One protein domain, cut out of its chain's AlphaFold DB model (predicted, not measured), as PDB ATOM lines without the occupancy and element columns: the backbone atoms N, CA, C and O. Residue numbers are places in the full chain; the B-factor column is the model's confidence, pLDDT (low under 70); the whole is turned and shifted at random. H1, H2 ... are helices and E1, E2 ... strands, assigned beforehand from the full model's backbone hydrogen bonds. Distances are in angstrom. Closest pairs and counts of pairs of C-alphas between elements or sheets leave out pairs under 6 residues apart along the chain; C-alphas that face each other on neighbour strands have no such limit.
ATOM      1  N   PRO A  63     133.363 116.604 114.955       88.19
ATOM      2  CA  PRO A  63     132.773 117.136 116.175       88.19
ATOM      3  C   PRO A  63     132.943 118.655 116.227       88.19
ATOM      4  O   PRO A  63     134.047 119.176 116.050       88.19
ATOM      5  N   PHE A  64     131.852 119.358 116.510       89.50
ATOM      6  CA  PHE A  64     131.842 120.774 116.838       89.50
ATOM      7  C   PHE A  64     131.032 121.006 118.101       89.50
ATOM      8  O   PHE A  64     129.957 120.448 118.293       89.50
ATOM      9  N   ARG A  65     131.535 121.901 118.933       88.69
ATOM     10  CA  ARG A  65     130.813 122.520 120.036       88.69
ATOM     11  C   ARG A  65     130.358 123.905 119.611       88.69
ATOM     12  O   ARG A  65     131.021 124.539 118.786       88.69
ATOM     13  N   PHE A  66     129.250 124.385 120.164       90.19
ATOM     14  CA  PHE A  66     128.744 125.700 119.786       90.19
ATOM     15  C   PHE A  66     128.253 126.564 120.948       90.19
ATOM     16  O   PHE A  66     127.848 126.066 122.002       90.19
ATOM     17  N   CYS A  67     128.306 127.875 120.710       89.81
ATOM     18  CA  CYS A  67     127.678 128.942 121.489       89.81
ATOM     19  C   CYS A  67     126.658 129.668 120.602       89.81
ATOM     20  O   CYS A  67     126.900 129.844 119.405       89.81
ATOM     21  N   ILE A  68     125.561 130.148 121.191       90.69
ATOM     22  CA  ILE A  68     124.641 131.079 120.522       90.69
ATOM     23  C   ILE A  68     124.874 132.475 121.090       90.69
ATOM     24  O   ILE A  68     124.869 132.673 122.304       90.69
ATOM     25  N   HIS A  69     125.080 133.434 120.201       89.62
ATOM     26  CA  HIS A  69     125.205 134.848 120.499       89.62
ATOM     27  C   HIS A  69     123.950 135.563 120.018       89.62
ATOM     28  O   HIS A  69     123.440 135.275 118.936       89.62
ATOM     29  N   ASP A  70     123.483 136.502 120.821       85.69
ATOM     30  CA  ASP A  70     122.310 137.321 120.566       85.69
ATOM     31  C   ASP A  70     122.702 138.788 120.755       85.69
ATOM     32  O   ASP A  70     123.200 139.154 121.821       85.69
ATOM     33  N   ASP A  71     122.541 139.610 119.717       80.00
ATOM     34  CA  ASP A  71     122.794 141.055 119.787       80.00
ATOM     35  C   ASP A  71     121.509 141.900 119.859       80.00
ATOM     36  O   ASP A  71     121.584 143.129 119.872       80.00
ATOM     37  N   GLY A  72     120.345 141.254 119.976       71.50
ATOM     38  CA  GLY A  72     119.025 141.877 120.049       71.50
ATOM     39  C   GLY A  72     118.267 141.912 118.722       71.50
ATOM     40  O   GLY A  72     117.043 141.831 118.755       71.50
ATOM     41  N   ASP A  73     118.968 141.970 117.586       76.06
ATOM     42  CA  ASP A  73     118.356 141.991 116.246       76.06
ATOM     43  C   ASP A  73     118.723 140.751 115.416       76.06
ATOM     44  O   ASP A  73     118.049 140.424 114.436       76.06
ATOM     45  N   ARG A  74     119.830 140.081 115.757       83.12
ATOM     46  CA  ARG A  74     120.364 138.924 115.042       83.12
ATOM     47  C   ARG A  74     120.918 137.884 116.001       83.12
ATOM     48  O   ARG A  74     121.414 138.173 117.093       83.12
ATOM     49  N   HIS A  75     120.907 136.646 115.519       89.06
ATOM     50  CA  HIS A  75     121.514 135.524 116.208       89.06
ATOM     51  C   HIS A  75     122.679 134.949 115.412       89.06
ATOM     52  O   HIS A  75     122.631 134.784 114.189       89.06
ATOM     53  N   TRP A  76     123.735 134.610 116.140       91.38
ATOM     54  CA  TRP A  76     124.970 134.080 115.588       91.38
ATOM     55  C   TRP A  76     125.316 132.787 116.310       91.38
ATOM     56  O   TRP A  76     125.273 132.718 117.537       91.38
ATOM     57  N   MET A  77     125.685 131.755 115.565       92.19
ATOM     58  CA  MET A  77     126.200 130.512 116.117       92.19
ATOM     59  C   MET A  77     127.703 130.467 115.900       92.19
ATOM     60  O   MET A  77     128.174 130.408 114.765       92.19
ATOM     61  N   GLN A  78     128.459 130.474 116.990       92.06
ATOM     62  CA  GLN A  78     129.892 130.236 116.937       92.06
ATOM     63  C   GLN A  78     130.142 128.739 117.078       92.06
ATOM     64  O   GLN A  78     129.832 128.158 118.115       92.06
ATOM     65  N   LEU A  79     130.690 128.130 116.029       92.31
ATOM     66  CA  LEU A  79     131.122 126.738 116.013       92.31
ATOM     67  C   LEU A  79     132.619 126.666 116.282       92.31
ATOM     68  O   LEU A  79     133.402 127.380 115.658       92.31
ATOM     69  N   GLU A  80     133.024 125.738 117.136       91.12
ATOM     70  CA  GLU A  80     134.426 125.424 117.391       91.12
ATOM     71  C   GLU A  80     134.607 123.922 117.413       91.12
ATOM     72  O   GLU A  80     133.830 123.210 118.039       91.12
ATOM     73  N   GLY A  81     135.619 123.404 116.736       88.19
ATOM     74  CA  GLY A  81     135.762 121.963 116.640       88.19
ATOM     75  C   GLY A  81     136.762 121.532 115.597       88.19
ATOM     76  O   GLY A  81     137.758 122.216 115.344       88.19
ATOM     77  N   GLY A  82     136.506 120.357 115.037       86.44
ATOM     78  CA  GLY A  82     137.516 119.598 114.322       86.44
ATOM     79  C   GLY A  82     138.512 118.936 115.270       86.44
ATOM     80  O   GLY A  82     138.613 119.270 116.451       86.44
ATOM     81  N   THR A  83     139.266 117.993 114.726       85.62
ATOM     82  CA  THR A  83     140.345 117.296 115.435       85.62
ATOM     83  C   THR A  83     141.641 117.424 114.643       85.62
ATOM     84  O   THR A  83     141.639 117.911 113.513       85.62
ATOM     85  N   SER A  84     142.760 116.962 115.202       82.06
ATOM     86  CA  SER A  84     144.021 116.861 114.453       82.06
ATOM     87  C   SER A  84     143.926 115.952 113.221       82.06
ATOM     88  O   SER A  84     144.733 116.092 112.309       82.06
ATOM     89  N   GLU A  85     142.960 115.034 113.194       83.94
ATOM     90  CA  GLU A  85     142.710 114.112 112.078       83.94
ATOM     91  C   GLU A  85     141.641 114.646 111.115       83.94
ATOM     92  O   GLU A  85     141.714 114.430 109.909       83.94
ATOM     93  N   LEU A  86     140.658 115.377 111.643       87.62
ATOM     94  CA  LEU A  86     139.560 115.981 110.897       87.62
ATOM     95  C   LEU A  86     139.663 117.497 111.004       87.62
ATOM     96  O   LEU A  86     138.898 118.125 111.736       87.62
ATOM     97  N   VAL A  87     140.639 118.070 110.298       91.06
ATOM     98  CA  VAL A  87     140.887 119.517 110.274       91.06
ATOM     99  C   VAL A  87     139.962 120.164 109.236       91.06
ATOM    100  O   VAL A  87     140.174 119.975 108.033       91.06
ATOM    101  N   PRO A  88     138.930 120.918 109.651       94.12
ATOM    102  CA  PRO A  88     137.982 121.495 108.719       94.12
ATOM    103  C   PRO A  88     138.532 122.797 108.123       94.12
ATOM    104  O   PRO A  88     139.153 123.610 108.806       94.12
ATOM    105  N   THR A  89     138.271 123.019 106.838       95.50
ATOM    106  CA  THR A  89     138.697 124.228 106.104       95.50
ATOM    107  C   THR A  89     137.530 125.159 105.782       95.50
ATOM    108  O   THR A  89     137.691 126.379 105.698       95.50
ATOM    109  N   ALA A  90     136.329 124.600 105.644       96.69
ATOM    110  CA  ALA A  90     135.090 125.335 105.442       96.69
ATOM    111  C   ALA A  90     133.914 124.619 106.114       96.69
ATOM    112  O   ALA A  90     134.005 123.440 106.447       96.69
ATOM    113  N   VAL A  91     132.815 125.338 106.295       96.75
ATOM    114  CA  VAL A  91     131.519 124.829 106.738       96.75
ATOM    115  C   VAL A  91     130.463 125.242 105.727       96.75
ATOM    116  O   VAL A  91     130.556 126.327 105.145       96.75
ATOM    117  N   ARG A  92     129.452 124.402 105.538       96.69
ATOM    118  CA  ARG A  92     128.223 124.765 104.845       96.69
ATOM    119  C   ARG A  92     127.008 124.401 105.683       96.69
ATOM    120  O   ARG A  92     127.024 123.410 106.416       96.69
ATOM    121  N   VAL A  93     125.982 125.229 105.573       95.19
ATOM    122  CA  VAL A  93     124.686 125.035 106.216       95.19
ATOM    123  C   VAL A  93     123.711 124.596 105.142       95.19
ATOM    124  O   VAL A  93     123.619 125.244 104.098       95.19
ATOM    125  N   LEU A  94     123.020 123.493 105.403       93.06
ATOM    126  CA  LEU A  94     121.988 122.959 104.537       93.06
ATOM    127  C   LEU A  94     120.629 123.096 105.215       93.06
ATOM    128  O   LEU A  94     120.515 122.915 106.432       93.06
ATOM    129  N   ASP A  95     119.612 123.412 104.430       88.88
ATOM    130  CA  ASP A  95     118.234 123.420 104.902       88.88
ATOM    131  C   ASP A  95     117.620 122.004 104.924       88.88
ATOM    132  O   ASP A  95     118.306 120.989 104.780       88.88
ATOM    133  N   GLN A  96     116.305 121.922 105.136       86.88
ATOM    134  CA  GLN A  96     115.573 120.653 105.204       86.88
ATOM    135  C   GLN A  96     115.457 119.929 103.855       86.88
ATOM    136  O   GLN A  96     115.088 118.756 103.827       86.88
ATOM    137  N   THR A  97     115.753 120.618 102.753       88.62
ATOM    138  CA  THR A  97     115.772 120.082 101.387       88.62
ATOM    139  C   THR A  97     117.186 119.761 100.900       88.62
ATOM    140  O   THR A  97     117.369 119.390  99.745       88.62
ATOM    141  N   ASP A  98     118.174 119.856 101.797       87.31
ATOM    142  CA  ASP A  98     119.601 119.714 101.518       87.31
ATOM    143  C   ASP A  98     120.148 120.786 100.536       87.31
ATOM    144  O   ASP A  98     121.200 120.598  99.916       87.31
ATOM    145  N   GLU A  99     119.490 121.950 100.431       92.31
ATOM    146  CA  GLU A  99     120.028 123.107  99.711       92.31
ATOM    147  C   GLU A  99     121.028 123.881 100.574       92.31
ATOM    148  O   GLU A  99     120.821 124.106 101.768       92.31
ATOM    149  N   VAL A 100     122.139 124.309  99.965       93.94
ATOM    150  CA  VAL A 100     123.185 125.071 100.657       93.94
ATOM    151  C   VAL A 100     122.762 126.532 100.785       93.94
ATOM    152  O   VAL A 100     122.779 127.273  99.805       93.94
ATOM    153  N   ILE A 101     122.464 126.959 102.011       94.06
ATOM    154  CA  ILE A 101     122.013 128.328 102.309       94.06
ATOM    155  C   ILE A 101     123.147 129.252 102.768       94.06
ATOM    156  O   ILE A 101     123.074 130.467 102.598       94.06
ATOM    157  N   GLU A 102     124.222 128.697 103.332       94.69
ATOM    158  CA  GLU A 102     125.405 129.462 103.731       94.69
ATOM    159  C   GLU A 102     126.668 128.607 103.589       94.69
ATOM    160  O   GLU A 102     126.655 127.396 103.813       94.69
ATOM    161  N   THR A 103     127.788 129.231 103.221       96.69
ATOM    162  CA  THR A 103     129.121 128.616 103.258       96.69
ATOM    163  C   THR A 103     130.125 129.605 103.832       96.69
ATOM    164  O   THR A 103     130.175 130.766 103.424       96.69
ATOM    165  N   ARG A 104     130.957 129.148 104.768       96.50
ATOM    166  CA  ARG A 104     131.985 129.964 105.429       96.50
ATOM    167  C   ARG A 104     133.299 129.211 105.525       96.50
ATOM    168  O   ARG A 104     133.324 127.988 105.591       96.50
ATOM    169  N   ARG A 105     134.408 129.949 105.551       96.44
ATOM    170  CA  ARG A 105     135.728 129.375 105.836       96.44
ATOM    171  C   ARG A 105     135.958 129.328 107.337       96.44
ATOM    172  O   ARG A 105     135.594 130.265 108.043       96.44
ATOM    173  N   PHE A 106     136.582 128.249 107.790       93.62
ATOM    174  CA  PHE A 106     137.054 128.151 109.161       93.62
ATOM    175  C   PHE A 106     138.300 129.012 109.369       93.62
ATOM    176  O   PHE A 106     139.125 129.172 108.468       93.62
ATOM    177  N   ILE A 107     138.445 129.522 110.586       92.25
ATOM    178  CA  ILE A 107     139.659 130.153 111.085       92.25
ATOM    179  C   ILE A 107     140.383 129.118 111.961       92.25
ATOM    180  O   ILE A 107     139.778 128.597 112.903       92.25
ATOM    181  N   PRO A 108     141.657 128.793 111.681       90.44
ATOM    182  CA  PRO A 108     142.429 127.886 112.523       90.44
ATOM    183  C   PRO A 108     142.599 128.432 113.945       90.44
ATOM    184  O   PRO A 108     142.870 129.618 114.134       90.44
ATOM    185  N   ILE A 109     142.490 127.559 114.944       85.44
ATOM    186  CA  ILE A 109     142.843 127.858 116.334       85.44
ATOM    187  C   ILE A 109     144.312 127.484 116.517       85.44
ATOM    188  O   ILE A 109     144.694 126.323 116.353       85.44
ATOM    189  N   ALA A 110     145.160 128.460 116.848       78.00
ATOM    190  CA  ALA A 110     146.571 128.178 117.080       78.00
ATOM    191  C   ALA A 110     146.755 127.305 118.331       78.00
ATOM    192  O   ALA A 110     146.005 127.401 119.305       78.00
ATOM    193  N   ARG A 111     147.798 126.465 118.343       68.38
ATOM    194  CA  ARG A 111     148.117 125.617 119.499       68.38
ATOM    195  C   ARG A 111     148.280 126.483 120.756       68.38
ATOM    196  O   ARG A 111     149.135 127.362 120.794       68.38
ATOM    197  N   GLY A 112     147.473 126.215 121.780       65.75
ATOM    198  CA  GLY A 112     147.478 126.966 123.041       65.75
ATOM    199  C   GLY A 112     146.509 128.152 123.096       65.75
ATOM    200  O   GLY A 112     146.308 128.697 124.179       65.75
ATOM    201  N   GLN A 113     145.856 128.522 121.987       69.69
ATOM    202  CA  GLN A 113     144.711 129.429 122.034       69.69
ATOM    203  C   GLN A 113     143.475 128.683 122.536       69.69
ATOM    204  O   GLN A 113     143.187 127.559 122.120       69.69
ATOM    205  N   LYS A 114     142.743 129.314 123.457       63.81
ATOM    206  CA  LYS A 114     141.434 128.832 123.892       63.81
ATOM    207  C   LYS A 114     140.375 129.390 122.950       63.81
ATOM    208  O   LYS A 114     140.364 130.590 122.690       63.81
ATOM    209  N   GLY A 115     139.500 128.515 122.468       65.75
ATOM    210  CA  GLY A 115     138.229 128.937 121.891       65.75
ATOM    211  C   GLY A 115     137.270 129.465 122.970       65.75
ATOM    212  O   GLY A 115     137.538 129.350 124.168       65.75
ATOM    213  N   HIS A 116     136.171 130.067 122.538       66.94
ATOM    214  CA  HIS A 116     135.106 130.612 123.373       66.94
ATOM    215  C   HIS A 116     134.154 129.545 123.915       66.94
ATOM    216  O   HIS A 116     133.590 129.729 124.994       66.94
ATOM    217  N   ALA A 117     133.948 128.447 123.187       62.28
ATOM    218  CA  ALA A 117     133.031 127.411 123.626       62.28
ATOM    219  C   ALA A 117     133.616 126.685 124.845       62.28
ATOM    220  O   ALA A 117     134.810 126.366 124.894       62.28
ATOM    221  N   ARG A 118     132.764 126.439 125.850       64.25
ATOM    222  CA  ARG A 118     133.177 125.829 127.118       64.25
ATOM    223  C   ARG A 118     133.941 124.532 126.845       64.25
ATOM    224  O   ARG A 118     133.495 123.680 126.078       64.25
ATOM    225  N   ILE A 119     135.100 124.390 127.482       65.62
ATOM    226  CA  ILE A 119     135.874 123.151 127.426       65.62
ATOM    227  C   ILE A 119     135.122 122.102 128.244       65.62
ATOM    228  O   ILE A 119     134.857 122.316 129.429       65.62
ATOM    229  N   ILE A 120     134.759 121.001 127.591       65.62
ATOM    230  CA  ILE A 120     134.211 119.811 128.236       65.62
ATOM    231  C   ILE A 120     135.407 118.969 128.686       65.62
ATOM    232  O   ILE A 120     136.339 118.733 127.915       65.62
ATOM    233  N   GLU A 121     135.428 118.583 129.958       63.06
ATOM    234  CA  GLU A 121     136.530 117.813 130.531       63.06
ATOM    235  C   GLU A 121     136.636 116.438 129.852       63.06
ATOM    236  O   GLU A 121     135.642 115.730 129.712       63.06
ATOM    237  N   GLY A 122     137.839 116.079 129.397       62.91
ATOM    238  CA  GLY A 122     138.098 114.833 128.667       62.91
ATOM    239  C   GLY A 122     137.935 114.913 127.144       62.91
ATOM    240  O   GLY A 122     138.376 113.992 126.458       62.91
ATOM    241  N   GLU A 123     137.388 116.002 126.593       65.88
ATOM    242  CA  GLU A 123     137.283 116.185 125.139       65.88
ATOM    243  C   GLU A 123     138.474 116.969 124.556       65.88
ATOM    244  O   GLU A 123     138.962 117.927 125.172       65.88
ATOM    245  N   PRO A 124     138.964 116.597 123.357       66.31
ATOM    246  CA  PRO A 124     140.022 117.343 122.694       66.31
ATOM    247  C   PRO A 124     139.552 118.760 122.345       66.31
ATOM    248  O   PRO A 124     138.405 118.991 121.963       66.31
ATOM    249  N   ASN A 125     140.465 119.728 122.441       75.62
ATOM    250  CA  ASN A 125     140.176 121.085 121.989       75.62
ATOM    251  C   ASN A 125     139.950 121.110 120.475       75.62
ATOM    252  O   ASN A 125     140.689 120.471 119.724       75.62
ATOM    253  N   GLY A 126     138.976 121.913 120.043       84.06
ATOM    254  CA  GLY A 126     138.786 122.213 118.630       84.06
ATOM    255  C   GLY A 126     140.036 122.851 118.019       84.06
ATOM    256  O   GLY A 126     140.748 123.610 118.680       84.06
ATOM    257  N   VAL A 127     140.288 122.543 116.750       89.12
ATOM    258  CA  VAL A 127     141.427 123.059 115.969       89.12
ATOM    259  C   VAL A 127     141.031 124.211 115.045       89.12
ATOM    260  O   VAL A 127     141.889 124.836 114.425       89.12
ATOM    261  N   ALA A 128     139.733 124.491 114.932       92.06
ATOM    262  CA  ALA A 128     139.184 125.508 114.054       92.06
ATOM    263  C   ALA A 128     137.879 126.086 114.614       92.06
ATOM    264  O   ALA A 128     137.152 125.406 115.341       92.06
ATOM    265  N   TRP A 129     137.562 127.325 114.241       93.19
ATOM    266  CA  TRP A 129     136.302 127.977 114.593       93.19
ATOM    267  C   TRP A 129     135.727 128.820 113.454       93.19
ATOM    268  O   TRP A 129     136.435 129.214 112.527       93.19
ATOM    269  N   VAL A 130     134.423 129.068 113.502       94.50
ATOM    270  CA  VAL A 130     133.689 129.887 112.531       94.50
ATOM    271  C   VAL A 130     132.420 130.437 113.176       94.50
ATOM    272  O   VAL A 130     131.904 129.857 114.129       94.50
ATOM    273  N   VAL A 131     131.903 131.542 112.645       93.31
ATOM    274  CA  VAL A 131     130.614 132.116 113.046       93.31
ATOM    275  C   VAL A 131     129.638 132.016 111.880       93.31
ATOM    276  O   VAL A 131     129.982 132.357 110.747       93.31
ATOM    277  N   LEU A 132     128.434 131.539 112.177       93.19
ATOM    278  CA  LEU A 132     127.320 131.372 111.253       93.19
ATOM    279  C   LEU A 132     126.159 132.270 111.665       93.19
ATOM    280  O   LEU A 132     125.923 132.455 112.861       93.19
ATOM    281  N   GLY A 133     125.416 132.791 110.693       91.19
ATOM    282  CA  GLY A 133     124.116 133.386 110.989       91.19
ATOM    283  C   GLY A 133     123.117 132.277 111.311       91.19
ATOM    284  O   GLY A 133     123.096 131.249 110.636       91.19
ATOM    285  N   VAL A 134     122.285 132.458 112.335       90.75
ATOM    286  CA  VAL A 134     121.200 131.514 112.636       90.75
ATOM    287  C   VAL A 134     119.876 132.243 112.776       90.75
ATOM    288  O   VAL A 134     119.822 133.370 113.253       90.75
ATOM    289  N   SER A 135     118.803 131.602 112.319       89.88
ATOM    290  CA  SER A 135     117.454 132.150 112.422       89.88
ATOM    291  C   SER A 135     116.846 131.883 113.796       89.88
ATOM    292  O   SER A 135     117.213 130.922 114.477       89.88
ATOM    293  N   ASP A 136     115.833 132.664 114.159       88.19
ATOM    294  CA  ASP A 136     115.061 132.486 115.395       88.19
ATOM    295  C   ASP A 136     114.483 131.070 115.510       88.19
ATOM    296  O   ASP A 136     114.426 130.501 116.596       88.19
ATOM    297  N   ALA A 137     114.107 130.455 114.383       88.00
ATOM    298  CA  ALA A 137     113.605 129.084 114.349       88.00
ATOM    299  C   ALA A 137     114.673 128.052 114.758       88.00
ATOM    300  O   ALA A 137     114.373 127.119 115.505       88.00
ATOM    301  N   VAL A 138     115.920 128.223 114.297       89.94
ATOM    302  CA  VAL A 138     117.054 127.382 114.723       89.94
ATOM    303  C   VAL A 138     117.292 127.569 116.216       89.94
ATOM    304  O   VAL A 138     117.419 126.596 116.954       89.94
ATOM    305  N   VAL A 139     117.300 128.820 116.665       90.06
ATOM    306  CA  VAL A 139     117.538 129.177 118.061       90.06
ATOM    307  C   VAL A 139     116.468 128.590 118.987       90.06
ATOM    308  O   VAL A 139     116.804 127.916 119.961       90.06
ATOM    309  N   ALA A 140     115.190 128.759 118.647       88.94
ATOM    310  CA  ALA A 140     114.065 128.226 119.405       88.94
ATOM    311  C   ALA A 140     114.074 126.690 119.467       88.94
ATOM    312  O   ALA A 140     113.742 126.113 120.502       88.94
ATOM    313  N   ALA A 141     114.472 126.014 118.382       87.81
ATOM    314  CA  ALA A 141     114.619 124.561 118.382       87.81
ATOM    315  C   ALA A 141     115.700 124.110 119.375       87.81
ATOM    316  O   ALA A 141     115.436 123.243 120.209       87.81
ATOM    317  N   LEU A 142     116.879 124.738 119.332       89.50
ATOM    318  CA  LEU A 142     118.004 124.404 120.208       89.50
ATOM    319  C   LEU A 142     117.695 124.696 121.681       89.50
ATOM    320  O   LEU A 142     117.980 123.870 122.542       89.50
ATOM    321  N   ASP A 143     117.048 125.824 121.979       87.38
ATOM    322  CA  ASP A 143     116.627 126.158 123.345       87.38
ATOM    323  C   ASP A 143     115.555 125.205 123.890       87.38
ATOM    324  O   ASP A 143     115.521 124.933 125.088       87.38
ATOM    325  N   ALA A 144     114.714 124.643 123.019       87.06
ATOM    326  CA  ALA A 144     113.769 123.590 123.376       87.06
ATOM    327  C   ALA A 144     114.422 122.196 123.497       87.06
ATOM    328  O   ALA A 144     113.708 121.202 123.654       87.06
ATOM    329  N   GLY A 145     115.751 122.092 123.372       84.62
ATOM    330  CA  GLY A 145     116.488 120.826 123.384       84.62
ATOM    331  C   GLY A 145     116.241 119.954 122.149       84.62
ATOM    332  O   GLY A 145     116.495 118.750 122.182       84.62
ATOM    333  N   LYS A 146     115.717 120.533 121.063       85.75
ATOM    334  CA  LYS A 146     115.482 119.835 119.795       85.75
ATOM    335  C   LYS A 146     116.702 119.972 118.878       85.75
ATOM    336  O   LYS A 146     117.444 120.949 118.977       85.75
ATOM    337  N   PRO A 147     116.903 119.028 117.941       83.19
ATOM    338  CA  PRO A 147     117.899 119.192 116.892       83.19
ATOM    339  C   PRO A 147     117.660 120.471 116.081       83.19
ATOM    340  O   PRO A 147     116.515 120.863 115.850       83.19
ATOM    341  N   SER A 148     118.747 121.081 115.604       86.00
ATOM    342  CA  SER A 148     118.669 122.162 114.620       86.00
ATOM    343  C   SER A 148     117.884 121.697 113.380       86.00
ATOM    344  O   SER A 148     118.148 120.598 112.886       86.00
ATOM    345  N   PRO A 149     116.965 122.521 112.838       85.94
ATOM    346  CA  PRO A 149     116.302 122.232 111.566       85.94
ATOM    347  C   PRO A 149     117.274 122.285 110.380       85.94
ATOM    348  O   PRO A 149     116.987 121.701 109.339       85.94
ATOM    349  N   ASN A 150     118.411 122.963 110.550       91.06
ATOM    350  CA  ASN A 150     119.462 123.058 109.550       91.06
ATOM    351  C   ASN A 150     120.558 122.042 109.844       91.06
ATOM    352  O   ASN A 150     120.991 121.889 110.995       91.06
ATOM    353  N   ARG A 151     121.046 121.400 108.788       92.19
ATOM    354  CA  ARG A 151     122.174 120.478 108.840       92.19
ATOM    355  C   ARG A 151     123.477 121.233 108.618       92.19
ATOM    356  O   ARG A 151     123.524 122.209 107.876       92.19
ATOM    357  N   ILE A 152     124.551 120.764 109.243       93.94
ATOM    358  CA  ILE A 152     125.875 121.364 109.100       93.94
ATOM    359  C   ILE A 152     126.843 120.314 108.571       93.94
ATOM    360  O   ILE A 152     126.889 119.183 109.062       93.94
ATOM    361  N   GLU A 153     127.630 120.707 107.580       95.19
ATOM    362  CA  GLU A 153     128.728 119.910 107.054       95.19
ATOM    363  C   GLU A 153     130.020 120.713 107.056       95.19
ATOM    364  O   GLU A 153     130.029 121.913 106.785       95.19
ATOM    365  N   ALA A 154     131.128 120.036 107.328       95.31
ATOM    366  CA  ALA A 154     132.462 120.599 107.284       95.31
ATOM    367  C   ALA A 154     133.262 119.998 106.131       95.31
ATOM    368  O   ALA A 154     133.173 118.804 105.844       95.31
ATOM    369  N   LYS A 155     134.067 120.834 105.483       96.00
ATOM    370  CA  LYS A 155     134.990 120.414 104.438       96.00
ATOM    371  C   LYS A 155     136.306 119.950 105.055       96.00
ATOM    372  O   LYS A 155     137.015 120.773 105.638       96.00
ATOM    373  N   VAL A 156     136.650 118.678 104.882       92.06
ATOM    374  CA  VAL A 156     137.922 118.076 105.317       92.06
ATOM    375  C   VAL A 156     138.626 117.514 104.085       92.06
ATOM    376  O   VAL A 156     138.086 116.652 103.392       92.06
ATOM    377  N   GLY A 157     139.815 118.036 103.772       90.38
ATOM    378  CA  GLY A 157     140.427 117.806 102.461       90.38
ATOM    379  C   GLY A 157     139.496 118.294 101.346       90.38
ATOM    380  O   GLY A 157     139.099 119.462 101.341       90.38
ATOM    381  N   ASP A 158     139.107 117.389 100.449       89.56
ATOM    382  CA  ASP A 158     138.175 117.668  99.348       89.56
ATOM    383  C   ASP A 158     136.742 117.176  99.599       89.56
ATOM    384  O   ASP A 158     135.854 117.438  98.787       89.56
ATOM    385  N   GLU A 159     136.486 116.515 100.730       90.19
ATOM    386  CA  GLU A 159     135.181 115.933 101.048       90.19
ATOM    387  C   GLU A 159     134.359 116.844 101.975       90.19
ATOM    388  O   GLU A 159     134.889 117.487 102.886       90.19
ATOM    389  N   TRP A 160     133.041 116.880 101.750       90.94
ATOM    390  CA  TRP A 160     132.071 117.450 102.686       90.94
ATOM    391  C   TRP A 160     131.551 116.352 103.603       90.94
ATOM    392  O   TRP A 160     131.099 115.304 103.145       90.94
ATOM    393  N   ILE A 161     131.640 116.600 104.902       90.19
ATOM    394  CA  ILE A 161     131.421 115.605 105.940       90.19
ATOM    395  C   ILE A 161     130.432 116.153 106.966       90.19
ATOM    396  O   ILE A 161     130.566 117.295 107.406       90.19
ATOM    397  N   PHE A 162     129.464 115.342 107.401       89.62
ATOM    398  CA  PHE A 162     128.507 115.757 108.428       89.62
ATOM    399  C   PHE A 162     129.190 116.162 109.735       89.62
ATOM    400  O   PHE A 162     130.051 115.456 110.267       89.62
ATOM    401  N   ALA A 163     128.739 117.284 110.284       89.56
ATOM    402  CA  ALA A 163     129.103 117.722 111.616       89.56
ATOM    403  C   ALA A 163     128.245 117.019 112.681       89.56
ATOM    404  O   ALA A 163     127.051 116.780 112.488       89.56
ATOM    405  N   VAL A 164     128.844 116.731 113.835       88.19
ATOM    406  CA  VAL A 164     128.119 116.495 115.092       88.19
ATOM    407  C   VAL A 164     128.208 117.771 115.904       88.19
ATOM    408  O   VAL A 164     129.306 118.272 116.122       88.19
ATOM    409  N   LEU A 165     127.062 118.292 116.333       88.12
ATOM    410  CA  LEU A 165     126.979 119.532 117.096       88.12
ATOM    411  C   LEU A 165     126.690 119.223 118.564       88.12
ATOM    412  O   LEU A 165     125.716 118.538 118.872       88.12
ATOM    413  N   VAL A 166     127.521 119.759 119.449       86.69
ATOM    414  CA  VAL A 166     127.374 119.675 120.902       86.69
ATOM    415  C   VAL A 166     127.032 121.064 121.432       86.69
ATOM    416  O   VAL A 166     127.827 122.000 121.319       86.69
ATOM    417  N   ASP A 167     125.837 121.205 122.002       85.81
ATOM    418  CA  ASP A 167     125.437 122.447 122.663       85.81
ATOM    419  C   ASP A 167     126.178 122.576 123.994       85.81
ATOM    420  O   ASP A 167     126.076 121.711 124.864       85.81
ATOM    421  N   THR A 168     126.921 123.666 124.169       81.81
ATOM    422  CA  THR A 168     127.641 123.932 125.422       81.81
ATOM    423  C   THR A 168     126.792 124.659 126.468       81.81
ATOM    424  O   THR A 168     127.282 124.951 127.561       81.81
ATOM    425  N   GLY A 169     125.543 125.011 126.140       82.00
ATOM    426  CA  GLY A 169     124.668 125.858 126.960       82.00
ATOM    427  C   GLY A 169     125.093 127.331 126.989       82.00
ATOM    428  O   GLY A 169     124.483 128.158 127.662       82.00
ATOM    429  N   CYS A 170     126.147 127.675 126.255       83.75
ATOM    430  CA  CYS A 170     126.679 129.020 126.130       83.75
ATOM    431  C   CYS A 170     125.702 129.899 125.335       83.75
ATOM    432  O   CYS A 170     125.469 129.674 124.141       83.75
ATOM    433  N   ARG A 171     125.109 130.885 126.018       86.31
ATOM    434  CA  ARG A 171     124.202 131.896 125.458       86.31
ATOM    435  C   ARG A 171     124.742 133.283 125.804       86.31
ATOM    436  O   ARG A 171     124.655 133.712 126.951       86.31
ATOM    437  N   ILE A 172     125.350 133.960 124.835       81.31
ATOM    438  CA  ILE A 172     126.029 135.248 125.029       81.31
ATOM    439  C   ILE A 172     125.127 136.378 124.530       81.31
ATOM    440  O   ILE A 172     124.518 136.257 123.475       81.31
TER     441      ILE A 172
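What this domain is: This is residues 63 to 172 of the 183 residues of an uncharacterized protein of Chloroflexi bacterium (UniProt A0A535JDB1). Look for one strongly twisted sheet of seven strands that curls and folds back on itself like a barrel not fully closed: E4, E3 and E6 make one leaf, E1, E2 and E5 the other, and the long strand E7 is the hinge between them. The single helix H1 lies at one end of the sheet, and a long loop, residues 106 to 127, joins the two edge strands E4 and E5. The printed part has 110 residues, with the named elements in the order E1, E2, E3, E4, E5, H1, E6, E7; it is mostly strand. The mixed sheet runs E4, E3, E6, E7, E1, E2, E5, parallel at E7 and E1 and antiparallel at its other pairs. The whole is compact, with a radius of gyration of the C-alphas of 13.3 A, and spans 34 by 29 by 22 A.

How they stand to each other: Begin at the hinge, E7, residues 159 to 172, which bends by 84 degrees at residue 169. Its residues 159 to 162 pair with E6, residues 151 to 156, antiparallel in a hairpin; N 154 and O 161 are 2.8 A apart. Its residues 164 to 172 pair with E1, residues 63 to 70, parallel at 44 degrees; look at N 64 and O 164, 2.8 A. Beyond E6 find E3, residues 88 to 94, antiparallel, with N 92 and O 153 at 2.8 A, then the edge strand E4, residues 100 to 105, with N 93 and O 102 at 2.9 A. Beyond E1 find E2, residues 75 to 81, with N 67 and O 78 at 3.0 A, then the edge strand E5, residues 128 to 134, with N 79 and O 130 at 2.8 A. The closest C-alphas of E4 and E5 are those of Arg 105 and Val 130, 7.0 A apart. H1, residues 136 to 143, is on the sheet at a height of 9.4 A, only just over E2, on which 3 of its C-alphas fall, and slantwise to it at 51 degrees on the local plane. Every O i to N i+4 pair of H1 is within hydrogen-bond range.

Where its parts are: Find C-alpha 63 at (132.773, 117.136, 116.175); from there E1 runs 23.2 A to residue 70. E2 is 19.7 A long, E5 19.0 A and H1 10.3 A. E7 runs 32.1 A from residue 159 to C-alpha 172 at (126.029, 135.248, 125.029).

The domain as a whole: The two C-alphas farthest apart, those of Thr 97 and Gly 112, are 39.0 A apart. The printed part has no cut. The link from E4 to E5 is long, with 22 residues. Look to residues 111 to 124 for low confidence, under 70; the mean pLDDT of the printed part is 86.1.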